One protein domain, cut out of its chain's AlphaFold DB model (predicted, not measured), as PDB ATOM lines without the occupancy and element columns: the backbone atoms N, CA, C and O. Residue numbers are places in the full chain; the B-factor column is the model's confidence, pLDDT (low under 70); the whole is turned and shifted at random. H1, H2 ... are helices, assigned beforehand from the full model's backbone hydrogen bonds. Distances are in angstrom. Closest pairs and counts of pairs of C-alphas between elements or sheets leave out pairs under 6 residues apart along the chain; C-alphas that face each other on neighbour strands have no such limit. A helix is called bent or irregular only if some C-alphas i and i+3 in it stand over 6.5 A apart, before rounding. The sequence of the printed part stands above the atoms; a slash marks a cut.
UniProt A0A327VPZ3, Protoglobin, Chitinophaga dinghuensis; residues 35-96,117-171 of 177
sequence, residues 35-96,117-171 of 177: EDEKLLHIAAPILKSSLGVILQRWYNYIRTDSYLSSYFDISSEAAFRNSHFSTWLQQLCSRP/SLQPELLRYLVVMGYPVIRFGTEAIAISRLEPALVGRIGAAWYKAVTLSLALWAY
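AT A GLANCE: This is residues 35 to 96 and 117 to 171 of the 177 residues of the protein "Protoglobin" of Chitinophaga dinghuensis (UniProt A0A327VPZ3). A sharply bent helix, H1, makes an L, with the long helical hairpin of H5 and H6 packed across its arm H1a and H4 in the angle between its arms. The small helices H2 and H3 sit by the other arm, H1b. The printed part has 117 residues with six named helices, H1 to H6 in chain order, and no named strand; its class is all helix. It is compact, with a radius of gyration of the C-alphas of 14.5 A, and spans 40 by 32 by 23 A.

IN THESE COORDINATES: H1, residues 35 to 64, was assigned as one helix by its hydrogen bonds but is bent: C-alphas 49 and 52 are 7.2 A apart. Its arm H1a, residues 35 to 49, is 22.3 A long and begins with C-alpha 35 at (11.767, 107.186, 155.162); it is irregular, with C-alphas 42 and 45 7.1 A apart. Arm H1b, residues 52 to 64, is 18.5 A long and ends with C-alpha 64 at (28.660, 74.386, 163.439). H2 has residues 68 to 71, H3 residues 77 to 81, and H4 residues 84 to 93. H5, residues 120 to 142, is 34.0 A long; it is neither bent nor irregular, but only just: C-alphas 129 and 132 are 6.1 A apart. H6, residues 148 to 169, is 31.7 A long and ends with C-alpha 169 at (27.877, 99.042, 170.420).

HOW THE PARTS SIT: H1 is the hub, touching five other helices, and its arms are about perpendicular at 78 degrees. H1a touches H6, about perpendicular at 88 degrees; their closest C-alphas, of Asp 36 and Ala 157, are 4.8 A apart. H1a also touches H5, about perpendicular at 76 degrees, with the C-alphas of Ile 46 and Ile 141 closest at 6.6 A. H5 and H6 are a helical hairpin at a shallow tilt of 23 degrees, opposite ways, closest at the C-alphas of Thr 138 and Gly 155, 5.2 A. H4 touches H1a, with the C-alphas of Leu 47 and Cys 93 closest at 5.3 A, and is apart from H5. H1b touches H3, closest at the C-alphas of Tyr 59 and Glu 77, 6.9 A. H1b and H2 touch only at the corner, and only just, with 3 pairs of C-alphas within 8 A; the closest, of Ile 62 and Ser 69, are 5.4 A apart. Every O i to N i+4 pair is within hydrogen-bond range in H1b, H3, H4 and H6, against 9 of 11 in H1a and 16 of 19 in H5; H2 is too short for such a pair.

THE WHOLE: The two C-alphas farthest apart, of Gln 119 and Arg 145, are 42.2 A apart. Residues 97 to 116 are not printed, and C-alphas 96 and 117 are 27.8 A apart across this cut, in the link from H4 to H5. The links printed whole are tight. The mean pLDDT of the printed part is 88.0; residues 95 to 96, 117 to 118 and 171 are under 70.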
ATOM      1  N   GLU A  35      12.300 108.206 156.063       91.50
ATOM      2  CA  GLU A  35      11.767 107.186 155.162       91.50
ATOM      3  C   GLU A  35      12.254 105.791 155.559       91.50
ATOM      4  O   GLU A  35      11.473 104.845 155.545       91.50
ATOM      5  N   ASP A  36      13.506 105.668 156.011       92.75
ATOM      6  CA  ASP A  36      14.021 104.410 156.552       92.75
ATOM      7  C   ASP A  36      13.247 103.991 157.818       92.75
ATOM      8  O   ASP A  36      12.946 102.812 157.983       92.75
ATOM      9  N   GLU A  37      12.841 104.931 158.684       88.50
ATOM     10  CA  GLU A  37      11.997 104.618 159.856       88.50
ATOM     11  C   GLU A  37      10.621 104.077 159.448       88.50
ATOM     12  O   GLU A  37      10.170 103.070 159.995       88.50
ATOM     13  N   LYS A  38       9.986 104.683 158.440       89.56
ATOM     14  CA  LYS A  38       8.705 104.204 157.892       89.56
ATOM     15  C   LYS A  38       8.844 102.822 157.254       89.56
ATOM     16  O   LYS A  38       8.010 101.950 157.485       89.56
ATOM     17  N   LEU A  39       9.906 102.601 156.480       92.81
ATOM     18  CA  LEU A  39      10.182 101.312 155.841       92.81
ATOM     19  C   LEU A  39      10.433 100.209 156.876       92.81
ATOM     20  O   LEU A  39       9.915  99.105 156.729       92.81
ATOM     21  N   LEU A  40      11.168 100.507 157.950       91.38
ATOM     22  CA  LEU A  40      11.375  99.569 159.058       91.38
ATOM     23  C   LEU A  40      10.073  99.262 159.802       91.38
ATOM     24  O   LEU A  40       9.868  98.122 160.210       91.38
ATOM     25  N   HIS A  41       9.177 100.240 159.938       88.62
ATOM     26  CA  HIS A  41       7.852 100.013 160.508       88.62
ATOM     27  C   HIS A  41       7.012  99.063 159.636       88.62
ATOM     28  O   HIS A  41       6.427  98.114 160.151       88.62
ATOM     29  N   ILE A  42       7.027  99.245 158.309       90.19
ATOM     30  CA  ILE A  42       6.391  98.314 157.357       90.19
ATOM     31  C   ILE A  42       6.995  96.903 157.481       90.19
ATOM     32  O   ILE A  42       6.280  95.903 157.400       90.19
ATOM     33  N   ALA A  43       8.308  96.812 157.701       91.00
ATOM     34  CA  ALA A  43       9.025  95.545 157.822       91.00
ATOM     35  C   ALA A  43       8.809  94.827 159.160       91.00
ATOM     36  O   ALA A  43       8.939  93.605 159.216       91.00
ATOM     37  N   ALA A  44       8.484  95.552 160.235       90.12
ATOM     38  CA  ALA A  44       8.378  95.019 161.591       90.12
ATOM     39  C   ALA A  44       7.511  93.745 161.709       90.12
ATOM     40  O   ALA A  44       8.002  92.754 162.254       90.12
ATOM     41  N   PRO A  45       6.274  93.666 161.170       89.81
ATOM     42  CA  PRO A  45       5.488  92.427 161.235       89.81
ATOM     43  C   PRO A  45       6.133  91.253 160.470       89.81
ATOM     44  O   PRO A  45       6.070  90.104 160.919       89.81
ATOM     45  N   ILE A  46       6.807  91.525 159.347       91.06
ATOM     46  CA  ILE A  46       7.501  90.515 158.525       91.06
ATOM     47  C   ILE A  46       8.710  89.965 159.290       91.06
ATOM     48  O   ILE A  46       8.888  88.753 159.425       91.06
ATOM     49  N   LEU A  47       9.514  90.862 159.854       90.25
ATOM     50  CA  LEU A  47      10.694  90.516 160.636       90.25
ATOM     51  C   LEU A  47      10.316  89.798 161.938       90.25
ATOM     52  O   LEU A  47      10.938  88.797 162.285       90.25
ATOM     53  N   LYS A  48       9.253  90.238 162.622       90.31
ATOM     54  CA  LYS A  48       8.749  89.604 163.850       90.31
ATOM     55  C   LYS A  48       8.263  88.175 163.609       90.31
ATOM     56  O   LYS A  48       8.597  87.290 164.391       90.31
ATOM     57  N   SER A  49       7.519  87.930 162.528       90.31
ATOM     58  CA  SER A  49       7.076  86.571 162.167       90.31
ATOM     59  C   SER A  49       8.239  85.660 161.756       90.31
ATOM     60  O   SER A  49       8.206  84.460 162.018       90.31
ATOM     61  N   SER A  50       9.304  86.235 161.193       89.81
ATOM     62  CA  SER A  50      10.514  85.509 160.789       89.81
ATOM     63  C   SER A  50      11.554  85.354 161.907       89.81
ATOM     64  O   SER A  50      12.493  84.574 161.755       89.81
ATOM     65  N   LEU A  51      11.401  86.052 163.039       90.62
ATOM     66  CA  LEU A  51      12.407  86.128 164.107       90.62
ATOM     67  C   LEU A  51      12.830  84.745 164.616       90.62
ATOM     68  O   LEU A  51      14.021  84.481 164.768       90.62
ATOM     69  N   GLY A  52      11.872  83.840 164.831       90.38
ATOM     70  CA  GLY A  52      12.160  82.477 165.283       90.38
ATOM     71  C   GLY A  52      13.057  81.704 164.310       90.38
ATOM     72  O   GLY A  52      13.997  81.040 164.746       90.38
ATOM     73  N   VAL A  53      12.805  81.849 163.004       89.75
ATOM     74  CA  VAL A  53      13.587  81.222 161.926       89.75
ATOM     75  C   VAL A  53      14.972  81.855 161.818       89.75
ATOM     76  O   VAL A  53      15.959  81.136 161.678       89.75
ATOM     77  N   ILE A  54      15.065  83.185 161.917       89.94
ATOM     78  CA  ILE A  54      16.343  83.910 161.904       89.94
ATOM     79  C   ILE A  54      17.221  83.445 163.074       89.94
ATOM     80  O   ILE A  54      18.376  83.076 162.859       89.94
ATOM     81  N   LEU A  55      16.669  83.389 164.290       91.62
ATOM     82  CA  LEU A  55      17.384  82.909 165.476       91.62
ATOM     83  C   LEU A  55      17.811  81.444 165.339       91.62
ATOM     84  O   LEU A  55      18.929  81.108 165.720       91.62
ATOM     85  N   GLN A  56      16.979  80.585 164.739       91.19
ATOM     86  CA  GLN A  56      17.356  79.190 164.495       91.19
ATOM     87  C   GLN A  56      18.545  79.070 163.540       91.19
ATOM     88  O   GLN A  56      19.464  78.287 163.778       91.19
ATOM     89  N   ARG A  57      18.531  79.836 162.441       89.88
ATOM     90  CA  ARG A  57      19.632  79.851 161.468       89.88
ATOM     91  C   ARG A  57      20.931  80.307 162.124       89.88
ATOM     92  O   ARG A  57      21.963  79.688 161.891       89.88
ATOM     93  N   TRP A  58      20.856  81.329 162.973       89.62
ATOM     94  CA  TRP A  58      21.981  81.808 163.772       89.62
ATOM     95  C   TRP A  58      22.524  80.753 164.725       89.62
ATOM     96  O   TRP A  58      23.717  80.465 164.689       89.62
ATOM     97  N   TYR A  59      21.651  80.148 165.528       90.75
ATOM     98  CA  TYR A  59      22.031  79.091 166.459       90.75
ATOM     99  C   TYR A  59      22.736  77.939 165.733       90.75
ATOM    100  O   TYR A  59      23.819  77.516 166.133       90.75
ATOM    101  N   ASN A  60      22.168  77.483 164.613       90.62
ATOM    102  CA  ASN A  60      22.767  76.426 163.806       90.62
ATOM    103  C   ASN A  60      24.129  76.836 163.233       90.62
ATOM    104  O   ASN A  60      25.062  76.046 163.322       90.62
ATOM    105  N   TYR A  61      24.249  78.051 162.688       88.31
ATOM    106  CA  TYR A  61      25.500  78.564 162.126       88.31
ATOM    107  C   TYR A  61      26.616  78.629 163.180       88.31
ATOM    108  O   TYR A  61      27.685  78.061 162.967       88.31
ATOM    109  N   ILE A  62      26.340  79.233 164.342       89.25
ATOM    110  CA  ILE A  62      27.302  79.353 165.448       89.25
ATOM    111  C   ILE A  62      27.702  77.972 165.973       89.25
ATOM    112  O   ILE A  62      28.880  77.719 166.198       89.25
ATOM    113  N   ARG A  63      26.743  77.053 166.142       90.25
ATOM    114  CA  ARG A  63      27.013  75.706 166.667       90.25
ATOM    115  C   ARG A  63      27.899  74.872 165.737       90.25
ATOM    116  O   ARG A  63      28.613  73.994 166.211       90.25
ATOM    117  N   THR A  64      27.827  75.097 164.425       89.81
ATOM    118  CA  THR A  64      28.660  74.386 163.439       89.81
ATOM    119  C   THR A  64      30.048  74.990 163.251       89.81
ATOM    120  O   THR A  64      30.898  74.351 162.635       89.81
ATOM    121  N   ASP A  65      30.284  76.193 163.768       89.38
ATOM    122  CA  ASP A  65      31.556  76.896 163.657       89.38
ATOM    123  C   ASP A  65      32.314  76.806 164.990       89.38
ATOM    124  O   ASP A  65      31.915  77.386 166.002       89.38
ATOM    125  N   SER A  66      33.417  76.051 165.004       85.06
ATOM    126  CA  SER A  66      34.188  75.804 166.227       85.06
ATOM    127  C   SER A  66      34.760  77.083 166.837       85.06
ATOM    128  O   SER A  66      34.905  77.154 168.054       85.06
ATOM    129  N   TYR A  67      35.029  78.107 166.028       84.75
ATOM    130  CA  TYR A  67      35.546  79.380 166.504       84.75
ATOM    131  C   TYR A  67      34.432  80.255 167.082       84.75
ATOM    132  O   TYR A  67      34.557  80.759 168.192       84.75
ATOM    133  N   LEU A  68      33.305  80.406 166.384       84.31
ATOM    134  CA  LEU A  68      32.186  81.206 166.892       84.31
ATOM    135  C   LEU A  68      31.560  80.578 168.136       84.31
ATOM    136  O   LEU A  68      31.178  81.300 169.053       84.31
ATOM    137  N   SER A  69      31.503  79.247 168.199       85.81
ATOM    138  CA  SER A  69      30.938  78.522 169.338       85.81
ATOM    139  C   SER A  69      31.577  78.877 170.686       85.81
ATOM    140  O   SER A  69      30.886  78.836 171.699       85.81
ATOM    141  N   SER A  70      32.848  79.306 170.721       87.81
ATOM    142  CA  SER A  70      33.502  79.720 171.972       87.81
ATOM    143  C   SER A  70      33.020  81.069 172.520       87.81
ATOM    144  O   SER A  70      33.335  81.401 173.659       87.81
ATOM    145  N   TYR A  71      32.280  81.855 171.730       81.25
ATOM    146  CA  TYR A  71      31.812  83.197 172.102       81.25
ATOM    147  C   TYR A  71      30.336  83.252 172.513       81.25
ATOM    148  O   TYR A  71      29.876  84.293 172.982       81.25
ATOM    149  N   PHE A  72      29.583  82.165 172.338       84.00
ATOM    150  CA  PHE A  72      28.148  82.122 172.614       84.00
ATOM    151  C   PHE A  72      27.807  80.960 173.543       84.00
ATOM    152  O   PHE A  72      28.351  79.866 173.407       84.00
ATOM    153  N   ASP A  73      26.834  81.164 174.433       84.88
ATOM    154  CA  ASP A  73      26.224  80.049 175.154       84.88
ATOM    155  C   ASP A  73      25.305  79.264 174.207       84.88
ATOM    156  O   ASP A  73      24.157  79.632 173.947       84.88
ATOM    157  N   ILE A  74      25.862  78.188 173.657       88.25
ATOM    158  CA  ILE A  74      25.181  77.234 172.777       88.25
ATOM    159  C   ILE A  74      24.914  75.893 173.471       88.25
ATOM    160  O   ILE A  74      24.719  74.880 172.800       88.25
ATOM    161  N   SER A  75      24.903  75.868 174.809       89.94
ATOM    162  CA  SER A  75      24.577  74.666 175.593       89.94
ATOM    163  C   SER A  75      23.194  74.103 175.250       89.94
ATOM    164  O   SER A  75      22.969  72.893 175.283       89.94
ATOM    165  N   SER A  76      22.266  74.987 174.882       91.94
ATOM    166  CA  SER A  76      20.954  74.652 174.348       91.94
ATOM    167  C   SER A  76      20.416  75.794 173.488       91.94
ATOM    168  O   SER A  76      20.819  76.951 173.625       91.94
ATOM    169  N   GLU A  77      19.430  75.494 172.643       90.94
ATOM    170  CA  GLU A  77      18.718  76.528 171.888       90.94
ATOM    171  C   GLU A  77      17.995  77.515 172.824       90.94
ATOM    172  O   GLU A  77      17.937  78.711 172.545       90.94
ATOM    173  N   ALA A  78      17.489  77.037 173.965       92.56
ATOM    174  CA  ALA A  78      16.843  77.880 174.969       92.56
ATOM    175  C   ALA A  78      17.824  78.890 175.588       92.56
ATOM    176  O   ALA A  78      17.483  80.066 175.712       92.56
ATOM    177  N   ALA A  79      19.047  78.460 175.916       90.56
ATOM    178  CA  ALA A  79      20.097  79.351 176.410       90.56
ATOM    179  C   ALA A  79      20.436  80.438 175.376       90.56
ATOM    180  O   ALA A  79      20.404  81.629 175.690       90.56
ATOM    181  N   PHE A  80      20.619  80.050 174.110       90.81
ATOM    182  CA  PHE A  80      20.861  80.999 173.023       90.81
ATOM    183  C   PHE A  80      19.706  82.000 172.838       90.81
ATOM    184  O   PHE A  80      19.935  83.202 172.663       90.81
ATOM    185  N   ARG A  81      18.449  81.542 172.915       90.94
ATOM    186  CA  ARG A  81      17.253  82.402 172.813       90.94
ATOM    187  C   ARG A  81      17.137  83.417 173.954       90.94
ATOM    188  O   ARG A  81      16.573  84.483 173.732       90.94
ATOM    189  N   ASN A  82      17.710  83.124 175.118       87.25
ATOM    190  CA  ASN A  82      17.762  84.035 176.266       87.25
ATOM    191  C   ASN A  82      19.005  84.947 176.275       87.25
ATOM    192  O   ASN A  82      19.185  85.728 177.206       87.25
ATOM    193  N   SER A  83      19.871  84.863 175.261       85.94
ATOM    194  CA  SER A  83      21.073  85.697 175.172       85.94
ATOM    195  C   SER A  83      20.764  87.161 174.829       85.94
ATOM    196  O   SER A  83      19.767  87.475 174.172       85.94
ATOM    197  N   HIS A  84      21.695  88.058 175.168       83.19
ATOM    198  CA  HIS A  84      21.633  89.470 174.770       83.19
ATOM    199  C   HIS A  84      21.532  89.663 173.252       83.19
ATOM    200  O   HIS A  84      20.857  90.585 172.799       83.19
ATOM    201  N   PHE A  85      22.153  88.778 172.464       86.06
ATOM    202  CA  PHE A  85      22.045  88.800 171.007       86.06
ATOM    203  C   PHE A  85      20.596  88.593 170.549       86.06
ATOM    204  O   PHE A  85      20.089  89.350 169.720       86.06
ATOM    205  N   SER A  86      19.904  87.610 171.131       87.00
ATOM    206  CA  SER A  86      18.500  87.326 170.822       87.00
ATOM    207  C   SER A  86      17.580  88.472 171.241       87.00
ATOM    208  O   SER A  86      16.723  88.886 170.457       87.00
ATOM    209  N   THR A  87      17.792  89.042 172.432       87.12
ATOM    210  CA  THR A  87      17.043  90.219 172.903       87.12
ATOM    211  C   THR A  87      17.243  91.420 171.982       87.12
ATOM    212  O   THR A  87      16.275  92.073 171.591       87.12
ATOM    213  N   TRP A  88      18.486  91.703 171.593       88.06
ATOM    214  CA  TRP A  88      18.801  92.789 170.673       88.06
ATOM    215  C   TRP A  88      18.130  92.606 169.309       88.06
ATOM    216  O   TRP A  88      17.485  93.527 168.803       88.06
ATOM    217  N   LEU A  89      18.227  91.410 168.723       87.44
ATOM    218  CA  LEU A  89      17.619  91.128 167.425       87.44
ATOM    219  C   LEU A  89      16.092  91.269 167.486       87.44
ATOM    220  O   LEU A  89      15.479  91.821 166.573       87.44
ATOM    221  N   GLN A  90      15.470  90.842 168.588       87.81
ATOM    222  CA  GLN A  90      14.042  91.042 168.825       87.81
ATOM    223  C   GLN A  90      13.664  92.528 168.868       87.81
ATOM    224  O   GLN A  90      12.658  92.913 168.266       87.81
ATOM    225  N   GLN A  91      14.455  93.359 169.553       85.06
ATOM    226  CA  GLN A  91      14.242  94.809 169.611       85.06
ATOM    227  C   GLN A  91      14.369  95.447 168.226       85.06
ATOM    228  O   GLN A  91      13.524  96.257 167.843       85.06
ATOM    229  N   LEU A  92      15.371  95.033 167.449       83.38
ATOM    230  CA  LEU A  92      15.592  95.529 166.094       83.38
ATOM    231  C   LEU A  92      14.422  95.176 165.156       83.38
ATOM    232  O   LEU A  92      14.012  96.003 164.344       83.38
ATOM    233  N   CYS A  93      13.833  93.986 165.318       83.69
ATOM    234  CA  CYS A  93      12.660  93.531 164.564       83.69
ATOM    235  C   CYS A  93      11.322  94.124 165.047       83.69
ATOM    236  O   CYS A  93      10.325  94.012 164.336       83.69
ATOM    237  N   SER A  94      11.270  94.713 166.247       75.38
ATOM    238  CA  SER A  94      10.020  95.148 166.904       75.38
ATOM    239  C   SER A  94       9.990  96.650 167.198       75.38
ATOM    240  O   SER A  94       9.270  97.077 168.100       75.38
ATOM    241  N   ARG A  95      10.806  97.439 166.483       67.69
ATOM    242  CA  ARG A  95      11.088  98.847 166.797       67.69
ATOM    243  C   ARG A  95       9.793  99.649 167.060       67.69
ATOM    244  O   ARG A  95       8.913  99.651 166.198       67.69
ATOM    245  N   PRO A  96       9.666 100.331 168.216       56.66
ATOM    246  CA  PRO A  96       8.491 101.142 168.528       56.66
ATOM    247  C   PRO A  96       8.396 102.373 167.617       56.66
ATOM    248  O   PRO A  96       9.409 102.833 167.083       56.66
ATOM    249  N   SER A 117      35.783 103.307 174.365       63.78
ATOM    250  CA  SER A 117      35.894 102.518 173.138       63.78
ATOM    251  C   SER A 117      36.026 101.031 173.450       63.78
ATOM    252  O   SER A 117      36.736 100.644 174.382       63.78
ATOM    253  N   LEU A 118      35.429 100.182 172.613       68.75
ATOM    254  CA  LEU A 118      35.808  98.771 172.569       68.75
ATOM    255  C   LEU A 118      37.285  98.615 172.172       68.75
ATOM    256  O   LEU A 118      37.842  99.425 171.428       68.75
ATOM    257  N   GLN A 119      37.905  97.521 172.624       78.62
ATOM    258  CA  GLN A 119      39.223  97.118 172.134       78.62
ATOM    259  C   GLN A 119      39.187  96.923 170.603       78.62
ATOM    260  O   GLN A 119      38.190  96.399 170.086       78.62
ATOM    261  N   PRO A 120      40.242  97.310 169.858       79.25
ATOM    262  CA  PRO A 120      40.261  97.223 168.395       79.25
ATOM    263  C   PRO A 120      39.913  95.837 167.834       79.25
ATOM    264  O   PRO A 120      39.275  95.735 166.789       79.25
ATOM    265  N   GLU A 121      40.301  94.764 168.521       77.81
ATOM    266  CA  GLU A 121      40.012  93.379 168.144       77.81
ATOM    267  C   GLU A 121      38.508  93.098 168.184       77.81
ATOM    268  O   GLU A 121      37.945  92.564 167.229       77.81
ATOM    269  N   LEU A 122      37.840  93.522 169.258       77.69
ATOM    270  CA  LEU A 122      36.399  93.355 169.417       77.69
ATOM    271  C   LEU A 122      35.623  94.196 168.399       77.69
ATOM    272  O   LEU A 122      34.623  93.728 167.856       77.69
ATOM    273  N   LEU A 123      36.121  95.391 168.067       82.12
ATOM    274  CA  LEU A 123      35.541  96.220 167.012       82.12
ATOM    275  C   LEU A 123      35.600  95.528 165.641       82.12
ATOM    276  O   LEU A 123      34.622  95.568 164.895       82.12
ATOM    277  N   ARG A 124      36.702  94.836 165.313       85.44
ATOM    278  CA  ARG A 124      36.805  94.050 164.067       85.44
ATOM    279  C   ARG A 124      35.747  92.953 164.019       85.44
ATOM    280  O   ARG A 124      35.069  92.829 163.001       85.44
ATOM    281  N   TYR A 125      35.579  92.200 165.110       85.56
ATOM    282  CA  TYR A 125      34.565  91.144 165.191       85.56
ATOM    283  C   TYR A 125      33.146  91.699 165.068       85.56
ATOM    284  O   TYR A 125      32.324  91.136 164.350       85.56
ATOM    285  N   LEU A 126      32.873  92.838 165.700       83.50
ATOM    286  CA  LEU A 126      31.579  93.504 165.629       83.50
ATOM    287  C   LEU A 126      31.225  93.940 164.200       83.50
ATOM    288  O   LEU A 126      30.105  93.714 163.742       83.50
ATOM    289  N   VAL A 127      32.193  94.508 163.473       88.50
ATOM    290  CA  VAL A 127      32.020  94.919 162.072       88.50
ATOM    291  C   VAL A 127      31.714  93.714 161.179       88.50
ATOM    292  O   VAL A 127      30.759  93.762 160.400       88.50
ATOM    293  N   VAL A 128      32.465  92.614 161.300       90.25
ATOM    294  CA  VAL A 128      32.228  91.422 160.460       90.25
ATOM    295  C   VAL A 128      30.939  90.685 160.834       90.25
ATOM    296  O   VAL A 128      30.254  90.184 159.943       90.25
ATOM    297  N   MET A 129      30.550  90.686 162.115       85.44
ATOM    298  CA  MET A 129      29.288  90.105 162.596       85.44
ATOM    299  C   MET A 129      28.059  90.824 162.020       85.44
ATOM    300  O   MET A 129      26.981  90.237 161.924       85.44
ATOM    301  N   GLY A 130      28.199  92.077 161.578       90.44
ATOM    302  CA  GLY A 130      27.092  92.808 160.972       90.44
ATOM    303  C   GLY A 130      26.580  92.198 159.675       90.44
ATOM    304  O   GLY A 130      25.368  92.118 159.474       90.44
ATOM    305  N   TYR A 131      27.472  91.702 158.814       92.81
ATOM    306  CA  TYR A 131      27.079  91.139 157.521       92.81
ATOM    307  C   TYR A 131      26.058  89.990 157.619       92.81
ATOM    308  O   TYR A 131      25.019  90.077 156.959       92.81
ATOM    309  N   PRO A 132      26.269  88.925 158.418       89.75
ATOM    310  CA  PRO A 132      25.285  87.850 158.522       89.75
ATOM    311  C   PRO A 132      23.935  88.323 159.080       89.75
ATOM    312  O   PRO A 132      22.903  87.849 158.606       89.75
ATOM    313  N   VAL A 133      23.898  89.295 160.004       89.94
ATOM    314  CA  VAL A 133      22.625  89.855 160.503       89.94
ATOM    315  C   VAL A 133      21.883  90.577 159.376       89.94
ATOM    316  O   VAL A 133      20.691  90.347 159.152       89.94
ATOM    317  N   ILE A 134      22.603  91.415 158.627       94.44
ATOM    318  CA  ILE A 134      22.081  92.139 157.465       94.44
ATOM    319  C   ILE A 134      21.519  91.152 156.442       94.44
ATOM    320  O   ILE A 134      20.370  91.290 156.014       94.44
ATOM    321  N   ARG A 135      22.302  90.129 156.090       93.62
ATOM    322  CA  ARG A 135      21.934  89.116 155.100       93.62
ATOM    323  C   ARG A 135      20.666  88.369 155.500       93.62
ATOM    324  O   ARG A 135      19.723  88.336 154.717       93.62
ATOM    325  N   PHE A 136      20.603  87.816 156.711       90.94
ATOM    326  CA  PHE A 136      19.451  87.016 157.132       90.94
ATOM    327  C   PHE A 136      18.166  87.831 157.271       90.94
ATOM    328  O   PHE A 136      17.099  87.339 156.908       90.94
ATOM    329  N   GLY A 137      18.248  89.076 157.750       90.56
ATOM    330  CA  GLY A 137      17.077  89.953 157.768       90.56
ATOM    331  C   GLY A 137      16.609  90.319 156.357       90.56
ATOM    332  O   GLY A 137      15.416  90.257 156.077       90.56
ATOM    333  N   THR A 138      17.538  90.597 155.437       92.50
ATOM    334  CA  THR A 138      17.210  90.880 154.026       92.50
ATOM    335  C   THR A 138      16.560  89.675 153.342       92.50
ATOM    336  O   THR A 138      15.556  89.832 152.656       92.50
ATOM    337  N   GLU A 139      17.077  88.464 153.572       92.06
ATOM    338  CA  GLU A 139      16.464  87.217 153.089       92.06
ATOM    339  C   GLU A 139      15.035  87.043 153.634       92.06
ATOM    340  O   GLU A 139      14.133  86.679 152.883       92.06
ATOM    341  N   ALA A 140      14.801  87.339 154.919       90.88
ATOM    342  CA  ALA A 140      13.465  87.277 155.512       90.88
ATOM    343  C   ALA A 140      12.494  88.287 154.873       90.88
ATOM    344  O   ALA A 140      11.347  87.948 154.589       90.88
ATOM    345  N   ILE A 141      12.961  89.508 154.591       91.94
ATOM    346  CA  ILE A 141      12.178  90.535 153.888       91.94
ATOM    347  C   ILE A 141      11.873  90.094 152.447       91.94
ATOM    348  O   ILE A 141      10.748  90.265 151.982       91.94
ATOM    349  N   ALA A 142      12.833  89.484 151.750       92.38
ATOM    350  CA  ALA A 142      12.678  89.049 150.361       92.38
ATOM    351  C   ALA A 142      11.647  87.921 150.169       92.38
ATOM    352  O   ALA A 142      11.090  87.783 149.086       92.38
ATOM    353  N   ILE A 143      11.369  87.132 151.211       89.56
ATOM    354  CA  ILE A 143      10.337  86.080 151.192       89.56
ATOM    355  C   ILE A 143       8.914  86.671 151.300       89.56
ATOM    356  O   ILE A 143       7.923  85.985 151.038       89.56
ATOM    357  N   SER A 144       8.782  87.946 151.677       84.88
ATOM    358  CA  SER A 144       7.480  88.611 151.771       84.88
ATOM    359  C   SER A 144       6.809  88.786 150.403       84.88
ATOM    360  O   SER A 144       7.460  88.861 149.365       84.88
ATOM    361  N   ARG A 145       5.474  88.903 150.389       87.06
ATOM    362  CA  ARG A 145       4.683  89.153 149.166       87.06
ATOM    363  C   ARG A 145       4.664  90.632 148.745       87.06
ATOM    364  O   ARG A 145       3.690  91.084 148.148       87.06
ATOM    365  N   LEU A 146       5.682  91.399 149.125       90.69
ATOM    366  CA  LEU A 146       5.791  92.811 148.774       90.69
ATOM    367  C   LEU A 146       6.315  92.982 147.344       90.69
ATOM    368  O   LEU A 146       6.905  92.081 146.755       90.69
ATOM    369  N   GLU A 147       6.091  94.168 146.789       93.81
ATOM    370  CA  GLU A 147       6.608  94.543 145.475       93.81
ATOM    371  C   GLU A 147       8.158  94.630 145.502       93.81
ATOM    372  O   GLU A 147       8.721  95.080 146.506       93.81
ATOM    373  N   PRO A 148       8.873  94.188 144.444       92.88
ATOM    374  CA  PRO A 148      10.337  94.100 144.457       92.88
ATOM    375  C   PRO A 148      11.082  95.407 144.763       92.88
ATOM    376  O   PRO A 148      12.071  95.385 145.501       92.88
ATOM    377  N   ALA A 149      10.633  96.554 144.243       92.94
ATOM    378  CA  ALA A 149      11.258  97.837 144.549       92.94
ATOM    379  C   ALA A 149      11.060  98.217 146.025       92.94
ATOM    380  O   ALA A 149      11.994  98.708 146.667       92.94
ATOM    381  N   LEU A 150       9.891  97.929 146.606       94.44
ATOM    382  CA  LEU A 150       9.661  98.085 148.042       94.44
ATOM    383  C   LEU A 150      10.562  97.158 148.875       94.44
ATOM    384  O   LEU A 150      11.159  97.623 149.847       94.44
ATOM    385  N   VAL A 151      10.730  95.892 148.480       95.38
ATOM    386  CA  VAL A 151      11.658  94.943 149.132       95.38
ATOM    387  C   VAL A 151      13.085  95.494 149.151       95.38
ATOM    388  O   VAL A 151      13.724  95.493 150.203       95.38
ATOM    389  N   GLY A 152      13.572  96.024 148.024       95.38
ATOM    390  CA  GLY A 152      14.908  96.621 147.940       95.38
ATOM    391  C   GLY A 152      15.089  97.815 148.884       95.38
ATOM    392  O   GLY A 152      16.100  97.915 149.583       95.38
ATOM    393  N   ARG A 153      14.082  98.692 148.973       96.88
ATOM    394  CA  ARG A 153      14.095  99.856 149.876       96.88
ATOM    395  C   ARG A 153      14.072  99.443 151.348       96.88
ATOM    396  O   ARG A 153      14.838  99.983 152.143       96.88
ATOM    397  N   ILE A 154      13.239  98.465 151.707       95.56
ATOM    398  CA  ILE A 154      13.197  97.919 153.069       95.56
ATOM    399  C   ILE A 154      14.528  97.241 153.422       95.56
ATOM    400  O   ILE A 154      15.038  97.444 154.521       95.56
ATOM    401  N   GLY A 155      15.126  96.490 152.492       95.25
ATOM    402  CA  GLY A 155      16.446  95.883 152.677       95.25
ATOM    403  C   GLY A 155      17.538  96.921 152.956       95.25
ATOM    404  O   GLY A 155      18.349  96.735 153.863       95.25
ATOM    405  N   ALA A 156      17.519  98.057 152.252       96.56
ATOM    406  CA  ALA A 156      18.432  99.167 152.523       96.56
ATOM    407  C   ALA A 156      18.196  99.795 153.909       96.56
ATOM    408  O   ALA A 156      19.154 100.057 154.637       96.56
ATOM    409  N   ALA A 157      16.939  99.995 154.312       95.25
ATOM    410  CA  ALA A 157      16.615 100.512 155.641       95.25
ATOM    411  C   ALA A 157      17.062  99.544 156.756       95.25
ATOM    412  O   ALA A 157      17.634  99.972 157.762       95.25
ATOM    413  N   TRP A 158      16.875  98.234 156.551       95.12
ATOM    414  CA  TRP A 158      17.364  97.176 157.439       95.12
ATOM    415  C   TRP A 158      18.886  97.195 157.574       95.12
ATOM    416  O   TRP A 158      19.395  97.201 158.694       95.12
ATOM    417  N   TYR A 159      19.606  97.276 156.450       96.25
ATOM    418  CA  TYR A 159      21.063  97.415 156.437       96.25
ATOM    419  C   TYR A 159      21.501  98.565 157.349       96.25
ATOM    420  O   TYR A 159      22.273  98.358 158.285       96.25
ATOM    421  N   LYS A 160      20.948  99.766 157.132       95.62
ATOM    422  CA  LYS A 160      21.319 100.955 157.908       95.62
ATOM    423  C   LYS A 160      20.973 100.804 159.391       95.62
ATOM    424  O   LYS A 160      21.731 101.276 160.232       95.62
ATOM    425  N   ALA A 161      19.856 100.155 159.726       92.88
ATOM    426  CA  ALA A 161      19.453  99.919 161.112       92.88
ATOM    427  C   ALA A 161      20.430  98.995 161.851       92.88
ATOM    428  O   ALA A 161      20.828  99.302 162.976       92.88
ATOM    429  N   VAL A 162      20.855  97.902 161.210       93.25
ATOM    430  CA  VAL A 162      21.869  96.998 161.768       93.25
ATOM    431  C   VAL A 162      23.198  97.735 161.929       93.25
ATOM    432  O   VAL A 162      23.762  97.727 163.021       93.25
ATOM    433  N   THR A 163      23.678  98.423 160.887       93.94
ATOM    434  CA  THR A 163      24.948  99.165 160.944       93.94
ATOM    435  C   THR A 163      24.931 100.234 162.031       93.94
ATOM    436  O   THR A 163      25.887 100.323 162.799       93.94
ATOM    437  N   LEU A 164      23.842 101.006 162.146       90.12
ATOM    438  CA  LEU A 164      23.682 101.989 163.215       90.12
ATOM    439  C   LEU A 164      23.771 101.311 164.580       90.12
ATOM    440  O   LEU A 164      24.525 101.763 165.431       90.12
ATOM    441  N   SER A 165      23.056 100.205 164.786       87.56
ATOM    442  CA  SER A 165      23.091  99.517 166.073       87.56
ATOM    443  C   SER A 165      24.482  99.001 166.443       87.56
ATOM    444  O   SER A 165      24.846  99.067 167.612       87.56
ATOM    445  N   LEU A 166      25.257  98.500 165.481       88.00
ATOM    446  CA  LEU A 166      26.626  98.037 165.730       88.00
ATOM    447  C   LEU A 166      27.569  99.211 166.006       88.00
ATOM    448  O   LEU A 166      28.417  99.115 166.886       88.00
ATOM    449  N   ALA A 167      27.395 100.342 165.319       86.25
ATOM    450  CA  ALA A 167      28.152 101.554 165.622       86.25
ATOM    451  C   ALA A 167      27.906 102.018 167.069       86.25
ATOM    452  O   ALA A 167      28.847 102.383 167.766       86.25
ATOM    453  N   LEU A 168      26.664 101.918 167.551       81.50
ATOM    454  CA  LEU A 168      26.313 102.238 168.938       81.50
ATOM    455  C   LEU A 168      26.917 101.260 169.957       81.50
ATOM    456  O   LEU A 168      27.140 101.633 171.102       81.50
ATOM    457  N   TRP A 169      27.207 100.020 169.558       77.88
ATOM    458  CA  TRP A 169      27.877  99.042 170.420       77.88
ATOM    459  C   TRP A 169      29.379  99.283 170.545       77.88
ATOM    460  O   TRP A 169      29.977  98.797 171.500       77.88
ATOM    461  N   ALA A 170      29.995 100.030 169.624       75.88
ATOM    462  CA  ALA A 170      31.426 100.328 169.663       75.88
ATOM    463  C   ALA A 170      31.847 101.189 170.872       75.88
ATOM    464  O   ALA A 170      33.036 101.246 171.190       75.88
ATOM    465  N   TYR A 171      30.880 101.821 171.546       68.00
ATOM    466  CA  TYR A 171      31.096 102.665 172.717       68.00
ATOM    467  C   TYR A 171      30.041 102.396 173.804       68.00
ATOM    468  O   TYR A 171      29.139 103.214 174.010       68.00
TER     469      TYR A 171